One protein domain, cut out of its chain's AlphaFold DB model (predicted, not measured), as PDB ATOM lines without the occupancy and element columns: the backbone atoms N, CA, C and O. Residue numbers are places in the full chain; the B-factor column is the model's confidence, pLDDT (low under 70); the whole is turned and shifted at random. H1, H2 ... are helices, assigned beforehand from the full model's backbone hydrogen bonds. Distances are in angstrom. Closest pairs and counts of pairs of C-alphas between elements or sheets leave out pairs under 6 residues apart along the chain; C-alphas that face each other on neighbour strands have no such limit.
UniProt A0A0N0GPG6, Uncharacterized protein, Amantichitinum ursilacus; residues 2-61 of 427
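Overview. This is residues 2 to 61 of the 427 residues of an uncharacterized protein of Amantichitinum ursilacus (UniProt A0A0N0GPG6). This domain has little regular structure: it is a loose, open frame with helix H1 along one side, from which the chain crosses to the short H2 and then folds back through the short H3. Residues 38 to 43 stick out. The printed part has 60 residues with three named helices, H1, H2, H3 in that order, and no named strand; it is all helix by class, with 23 residues in named elements. The radius of gyration of the C-alphas is 13.2 A, and the elongated outline spans 40 by 24 by 17 A.

Arrangement. Look at H1, residues 12 to 24, H2, residues 36 to 39, and H3, residues 51 to 56: each is apart from the other two. In H1 and H3 every O i to N i+4 pair is within hydrogen-bond range; H2 is too short for such a pair.

Along the chain. Find C-alpha 12 at (180.458, 148.981, 92.077); H1 runs 18.2 A from there to C-alpha 24. H2 covers 5.2 A and H3 8.9 A, ending at C-alpha 56, (188.226, 150.273, 95.922).

Size, cuts and confidence. The C-alphas of Gly 2 and Thr 42, the two farthest apart, are 41.2 A apart. Both links are long, 11 residues each. The printed part has no cut; pLDDT is under 70 at residues 2 to 4.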
ATOM      1  N   GLY A   2     190.954 149.247  79.021       42.66
ATOM      2  CA  GLY A   2     190.835 147.926  79.646       42.66
ATOM      3  C   GLY A   2     189.576 147.839  80.507       42.66
ATOM      4  O   GLY A   2     189.327 148.723  81.326       42.66
ATOM      5  N   MET A   3     188.754 146.821  80.253       51.09
ATOM      6  CA  MET A   3     187.547 146.496  81.030       51.09
ATOM      7  C   MET A   3     187.894 145.743  82.331       51.09
ATOM      8  O   MET A   3     187.012 145.284  83.039       51.09
ATOM      9  N   ASP A   4     189.187 145.640  82.639       57.94
ATOM     10  CA  ASP A   4     189.815 144.985  83.789       57.94
ATOM     11  C   ASP A   4     190.050 145.931  84.980       57.94
ATOM     12  O   ASP A   4     190.608 145.534  86.001       57.94
ATOM     13  N   LYS A   5     189.632 147.196  84.866       73.31
ATOM     14  CA  LYS A   5     189.729 148.172  85.954       73.31
ATOM     15  C   LYS A   5     188.594 147.971  86.952       73.31
ATOM     16  O   LYS A   5     187.435 147.900  86.547       73.31
ATOM     17  N   THR A   6     188.915 148.001  88.247       77.56
ATOM     18  CA  THR A   6     187.961 147.853  89.363       77.56
ATOM     19  C   THR A   6     186.721 148.741  89.206       77.56
ATOM     20  O   THR A   6     185.613 148.290  89.475       77.56
ATOM     21  N   GLY A   7     186.875 149.964  88.685       84.38
ATOM     22  CA  GLY A   7     185.751 150.882  88.480       84.38
ATOM     23  C   GLY A   7     184.818 150.592  87.299       84.38
ATOM     24  O   GLY A   7     183.833 151.300  87.131       84.38
ATOM     25  N   MET A   8     185.094 149.576  86.475       90.81
ATOM     26  CA  MET A   8     184.151 149.071  85.462       90.81
ATOM     27  C   MET A   8     183.347 147.861  85.952       90.81
ATOM     28  O   MET A   8     182.472 147.387  85.227       90.81
ATOM     29  N   LEU A   9     183.624 147.337  87.150       92.81
ATOM     30  CA  LEU A   9     182.877 146.205  87.695       92.81
ATOM     31  C   LEU A   9     181.441 146.629  88.010       92.81
ATOM     32  O   LEU A   9     181.227 147.595  88.735       92.81
ATOM     33  N   LEU A  10     180.455 145.876  87.514       95.50
ATOM     34  CA  LEU A  10     179.036 146.176  87.748       95.50
ATOM     35  C   LEU A  10     178.689 146.260  89.236       95.50
ATOM     36  O   LEU A  10     177.861 147.072  89.635       95.50
ATOM     37  N   SER A  11     179.360 145.445  90.054       95.75
ATOM     38  CA  SER A  11     179.201 145.402  91.509       95.75
ATOM     39  C   SER A  11     179.556 146.714  92.209       95.75
ATOM     40  O   SER A  11     179.194 146.878  93.369       95.75
ATOM     41  N   GLN A  12     180.221 147.651  91.529       96.00
ATOM     42  CA  GLN A  12     180.458 148.981  92.077       96.00
ATOM     43  C   GLN A  12     179.161 149.753  92.323       96.00
ATOM     44  O   GLN A  12     179.055 150.468  93.311       96.00
ATOM     45  N   ILE A  13     178.140 149.577  91.480       96.75
ATOM     46  CA  ILE A  13     176.865 150.278  91.662       96.75
ATOM     47  C   ILE A  13     176.168 149.869  92.975       96.75
ATOM     48  O   ILE A  13     175.933 150.750  93.804       96.75
ATOM     49  N   PRO A  14     175.894 148.574  93.248       96.88
ATOM     50  CA  PRO A  14     175.310 148.175  94.527       96.88
ATOM     51  C   PRO A  14     176.245 148.402  95.724       96.88
ATOM     52  O   PRO A  14     175.750 148.591  96.831       96.88
ATOM     53  N   LEU A  15     177.575 148.421  95.538       96.81
ATOM     54  CA  LEU A  15     178.504 148.812  96.608       96.81
ATOM     55  C   LEU A  15     178.245 150.254  97.063       96.81
ATOM     56  O   LEU A  15     178.121 150.502  98.261       96.81
ATOM     57  N   HIS A  16     178.150 151.190  96.115       96.38
ATOM     58  CA  HIS A  16     177.889 152.602  96.404       96.38
ATOM     59  C   HIS A  16     176.496 152.836  96.977       96.38
ATOM     60  O   HIS A  16     176.361 153.594  97.935       96.38
ATOM     61  N   ASP A  17     175.482 152.159  96.439       97.12
ATOM     62  CA  ASP A  17     174.113 152.237  96.956       97.12
ATOM     63  C   ASP A  17     174.041 151.774  98.424       97.12
ATOM     64  O   ASP A  17     173.579 152.508  99.299       97.12
ATOM     65  N   MET A  18     174.621 150.607  98.733       97.94
ATOM     66  CA  MET A  18     174.702 150.090 100.102       97.94
ATOM     67  C   MET A  18     175.493 151.026 101.027       97.94
ATOM     68  O   MET A  18     175.073 151.289 102.155       97.94
ATOM     69  N   TYR A  19     176.636 151.540 100.558       97.31
ATOM     70  CA  TYR A  19     177.466 152.481 101.309       97.31
ATOM     71  C   TYR A  19     176.692 153.754 101.665       97.31
ATOM     72  O   TYR A  19     176.690 154.158 102.828       97.31
ATOM     73  N   ALA A  20     175.993 154.347 100.695       96.94
ATOM     74  CA  ALA A  20     175.201 155.554 100.897       96.94
ATOM     75  C   ALA A  20     174.046 155.321 101.881       96.94
ATOM     76  O   ALA A  20     173.860 156.117 102.804       96.94
ATOM     77  N   GLN A  21     173.306 154.216 101.738       98.00
ATOM     78  CA  GLN A  21     172.198 153.873 102.634       98.00
ATOM     79  C   GLN A  21     172.671 153.641 104.073       98.00
ATOM     80  O   GLN A  21     172.109 154.195 105.018       98.00
ATOM     81  N   ALA A  22     173.733 152.860 104.259       97.56
ATOM     82  CA  ALA A  22     174.284 152.594 105.582       97.56
ATOM     83  C   ALA A  22     174.848 153.866 106.234       97.56
ATOM     84  O   ALA A  22     174.600 154.111 107.417       97.56
ATOM     85  N   LEU A  23     175.554 154.709 105.471       95.12
ATOM     86  CA  LEU A  23     176.056 155.992 105.961       95.12
ATOM     87  C   LEU A  23     174.904 156.917 106.389       95.12
ATOM     88  O   LEU A  23     174.981 157.525 107.456       95.12
ATOM     89  N   ALA A  24     173.811 156.970 105.617       96.25
ATOM     90  CA  ALA A  24     172.613 157.745 105.953       96.25
ATOM     91  C   ALA A  24     171.925 157.267 107.246       96.25
ATOM     92  O   ALA A  24     171.329 158.070 107.961       96.25
ATOM     93  N   LEU A  25     172.050 155.979 107.580       97.25
ATOM     94  CA  LEU A  25     171.566 155.390 108.834       97.25
ATOM     95  C   LEU A  25     172.567 155.515 109.998       97.25
ATOM     96  O   LEU A  25     172.329 154.979 111.080       97.25
ATOM     97  N   GLY A  26     173.681 156.227 109.805       95.44
ATOM     98  CA  GLY A  26     174.671 156.488 110.848       95.44
ATOM     99  C   GLY A  26     175.712 155.384 111.024       95.44
ATOM    100  O   GLY A  26     176.399 155.362 112.051       95.44
ATOM    101  N   ALA A  27     175.869 154.483 110.045       96.62
ATOM    102  CA  ALA A  27     176.965 153.523 110.066       96.62
ATOM    103  C   ALA A  27     178.312 154.268 110.177       96.62
ATOM    104  O   ALA A  27     178.530 155.276 109.495       96.62
ATOM    105  N   PRO A  28     179.242 153.809 111.033       94.12
ATOM    106  CA  PRO A  28     180.507 154.491 111.281       94.12
ATOM    107  C   PRO A  28     181.528 154.202 110.169       94.12
ATOM    108  O   PRO A  28     182.624 153.712 110.431       94.12
ATOM    109  N   PHE A  29     181.164 154.477 108.918       94.88
ATOM    110  CA  PHE A  29     182.043 154.293 107.772       94.88
ATOM    111  C   PHE A  29     183.032 155.443 107.615       94.88
ATOM    112  O   PHE A  29     182.781 156.583 108.022       94.88
ATOM    113  N   GLN A  30     184.168 155.111 107.004       95.19
ATOM    114  CA  GLN A  30     185.078 156.111 106.470       95.19
ATOM    115  C   GLN A  30     184.414 156.838 105.297       95.19
ATOM    116  O   GLN A  30     183.550 156.276 104.621       95.19
ATOM    117  N   VAL A  31     184.818 158.079 105.054       93.56
ATOM    118  CA  VAL A  31     184.345 158.937 103.968       93.56
ATOM    119  C   VAL A  31     185.524 159.425 103.129       93.56
ATOM    120  O   VAL A  31     186.631 159.548 103.661       93.56
ATOM    121  N   PRO A  32     185.321 159.711 101.832       91.75
ATOM    122  CA  PRO A  32     186.334 160.381 101.032       91.75
ATOM    123  C   PRO A  32     186.726 161.719 101.663       91.75
ATOM    124  O   PRO A  32     185.871 162.429 102.206       91.75
ATOM    125  N   ASP A  33     188.005 162.067 101.559       87.12
ATOM    126  CA  ASP A  33     188.466 163.400 101.923       87.12
ATOM    127  C   ASP A  33     187.971 164.416 100.887       87.12
ATOM    128  O   ASP A  33     188.365 164.386  99.719       87.12
ATOM    129  N   VAL A  34     187.066 165.288 101.315       87.19
ATOM    130  CA  VAL A  34     186.569 166.434 100.546       87.19
ATOM    131  C   VAL A  34     186.868 167.753 101.269       87.19
ATOM    132  O   VAL A  34     186.176 168.745 101.051       87.19
ATOM    133  N   GLY A  35     187.885 167.766 102.140       84.56
ATOM    134  CA  GLY A  35     188.287 168.941 102.916       84.56
ATOM    135  C   GLY A  35     187.530 169.099 104.237       84.56
ATOM    136  O   GLY A  35     187.415 170.209 104.758       84.56
ATOM    137  N   GLN A  36     186.995 168.013 104.810       86.56
ATOM    138  CA  GLN A  36     186.294 168.072 106.102       86.56
ATOM    139  C   GLN A  36     187.231 168.539 107.217       86.56
ATOM    140  O   GLN A  36     186.824 169.345 108.047       86.56
ATOM    141  N   GLN A  37     188.484 168.074 107.216       83.12
ATOM    142  CA  GLN A  37     189.475 168.470 108.221       83.12
ATOM    143  C   GLN A  37     189.979 169.909 108.028       83.12
ATOM    144  O   GLN A  37     190.380 170.544 109.002       83.12
ATOM    145  N   ASP A  38     189.904 170.439 106.802       88.25
ATOM    146  CA  ASP A  38     190.194 171.849 106.515       88.25
ATOM    147  C   ASP A  38     189.085 172.770 107.052       88.25
ATOM    148  O   ASP A  38     189.356 173.888 107.492       88.25
ATOM    149  N   CYS A  39     187.834 172.297 107.035       86.81
ATOM    150  CA  CYS A  39     186.670 173.026 107.548       86.81
ATOM    151  C   CYS A  39     186.495 172.888 109.071       86.81
ATOM    152  O   CYS A  39     186.048 173.828 109.726       86.81
ATOM    153  N   ASP A  40     186.823 171.719 109.624       87.56
ATOM    154  CA  ASP A  40     186.709 171.381 111.042       87.56
ATOM    155  C   ASP A  40     187.917 170.549 111.491       87.56
ATOM    156  O   ASP A  40     188.001 169.338 111.269       87.56
ATOM    157  N   SER A  41     188.841 171.197 112.200       86.94
ATOM    158  CA  SER A  41     190.056 170.560 112.718       86.94
ATOM    159  C   SER A  41     189.796 169.503 113.799       86.94
ATOM    160  O   SER A  41     190.709 168.760 114.157       86.94
ATOM    161  N   THR A  42     188.566 169.408 114.320       90.44
ATOM    162  CA  THR A  42     188.158 168.373 115.279       90.44
ATOM    163  C   THR A  42     187.607 167.116 114.604       90.44
ATOM    164  O   THR A  42     187.396 166.102 115.278       90.44
ATOM    165  N   TYR A  43     187.431 167.135 113.277       87.69
ATOM    166  CA  TYR A  43     186.935 165.987 112.532       87.69
ATOM    167  C   TYR A  43     187.910 164.794 112.637       87.69
ATOM    168  O   TYR A  43     189.105 164.922 112.338       87.69
ATOM    169  N   PRO A  44     187.434 163.605 113.053       89.94
ATOM    170  CA  PRO A  44     188.308 162.481 113.368       89.94
ATOM    171  C   PRO A  44     189.003 161.921 112.121       89.94
ATOM    172  O   PRO A  44     188.353 161.370 111.237       89.94
ATOM    173  N   GLY A  45     190.339 161.957 112.094       89.06
ATOM    174  CA  GLY A  45     191.124 161.494 110.939       89.06
ATOM    175  C   GLY A  45     190.920 160.020 110.571       89.06
ATOM    176  O   GLY A  45     190.993 159.665 109.403       89.06
ATOM    177  N   TRP A  46     190.569 159.156 111.529       91.06
ATOM    178  CA  TRP A  46     190.262 157.746 111.248       91.06
ATOM    179  C   TRP A  46     188.986 157.550 110.411       91.06
ATOM    180  O   TRP A  46     188.798 156.467 109.854       91.06
ATOM    181  N   ARG A  47     188.117 158.573 110.318       92.44
ATOM    182  CA  ARG A  47     186.945 158.583 109.429       92.44
ATOM    183  C   ARG A  47     187.292 158.945 107.990       92.44
ATOM    184  O   ARG A  47     186.397 158.898 107.159       92.44
ATOM    185  N   ILE A  48     188.525 159.313 107.675       93.25
ATOM    186  CA  ILE A  48     188.924 159.621 106.304       93.25
ATOM    187  C   ILE A  48     189.444 158.345 105.638       93.25
ATOM    188  O   ILE A  48     190.259 157.625 106.217       93.25
ATOM    189  N   MET A  49     188.939 158.039 104.442       94.62
ATOM    190  CA  MET A  49     189.457 156.950 103.614       94.62
ATOM    191  C   MET A  49     190.887 157.269 103.180       94.62
ATOM    192  O   MET A  49     191.166 158.376 102.719       94.62
ATOM    193  N   ASP A  50     191.781 156.286 103.256       92.06
ATOM    194  CA  ASP A  50     193.067 156.404 102.575       92.06
ATOM    195  C   ASP A  50     192.910 156.208 101.052       92.06
ATOM    196  O   ASP A  50     191.855 155.809 100.548       92.06
ATOM    197  N   LEU A  51     193.978 156.478 100.296       89.81
ATOM    198  CA  LEU A  51     193.964 156.360  98.833       89.81
ATOM    199  C   LEU A  51     193.673 154.929  98.345       89.81
ATOM    200  O   LEU A  51     193.152 154.750  97.245       89.81
ATOM    201  N   THR A  52     194.042 153.907  99.118       90.88
ATOM    202  CA  THR A  52     193.789 152.507  98.760       90.88
ATOM    203  C   THR A  52     192.305 152.209  98.892       90.88
ATOM    204  O   THR A  52     191.700 151.760  97.923       90.88
ATOM    205  N   THR A  53     191.708 152.538 100.039       92.19
ATOM    206  CA  THR A  53     190.272 152.384 100.281       92.19
ATOM    207  C   THR A  53     189.458 153.191  99.280       92.19
ATOM    208  O   THR A  53     188.519 152.666  98.694       92.19
ATOM    209  N   GLN A  54     189.847 154.436  98.997       90.75
ATOM    210  CA  GLN A  54     189.140 155.266  98.022       90.75
ATOM    211  C   GLN A  54     189.100 154.612  96.630       90.75
ATOM    212  O   GLN A  54     188.047 154.578  96.000       90.75
ATOM    213  N   ARG A  55     190.216 154.026  96.176       90.75
ATOM    214  CA  ARG A  55     190.299 153.337  94.877       90.75
ATOM    215  C   ARG A  55     189.435 152.081  94.787       90.75
ATOM    216  O   ARG A  55     189.035 151.698  93.689       90.75
ATOM    217  N   GLU A  56     189.146 151.419  95.906       92.44
ATOM    218  CA  GLU A  56     188.226 150.273  95.922       92.44
ATOM    219  C   GLU A  56     186.789 150.693  95.580       92.44
ATOM    220  O   GLU A  56     186.048 149.897  95.000       92.44
ATOM    221  N   PHE A  57     186.443 151.957  95.843       93.44
ATOM    222  CA  PHE A  57     185.164 152.590  95.522       93.44
ATOM    223  C   PHE A  57     185.190 153.378  94.200       93.44
ATOM    224  O   PHE A  57     184.237 154.095  93.902       93.44
ATOM    225  N   ASP A  58     186.233 153.283  93.374       92.31
ATOM    226  CA  ASP A  58     186.226 153.980  92.084       92.31
ATOM    227  C   ASP A  58     185.076 153.473  91.196       92.31
ATOM    228  O   ASP A  58     184.882 152.268  91.040       92.31
ATOM    229  N   VAL A  59     184.359 154.390  90.539       93.44
ATOM    230  CA  VAL A  59     183.356 154.082  89.504       93.44
ATOM    231  C   VAL A  59     183.717 154.848  88.244       93.44
ATOM    232  O   VAL A  59     183.806 156.076  88.251       93.44
ATOM    233  N   LEU A  60     183.946 154.141  87.137       92.06
ATOM    234  CA  LEU A  60     184.273 154.800  85.879       92.06
ATOM    235  C   LEU A  60     183.001 155.326  85.194       92.06
ATOM    236  O   LEU A  60     182.006 154.598  85.116       92.06
ATOM    237  N   PRO A  61     183.040 156.531  84.589       90.88
ATOM    238  CA  PRO A  61     181.857 157.168  84.002       90.88
ATOM    239  C   PRO A  61     181.131 156.349  82.934       90.88
ATOM    240  O   PRO A  61     179.955 156.580  82.700       90.88
TER     241      PRO A  61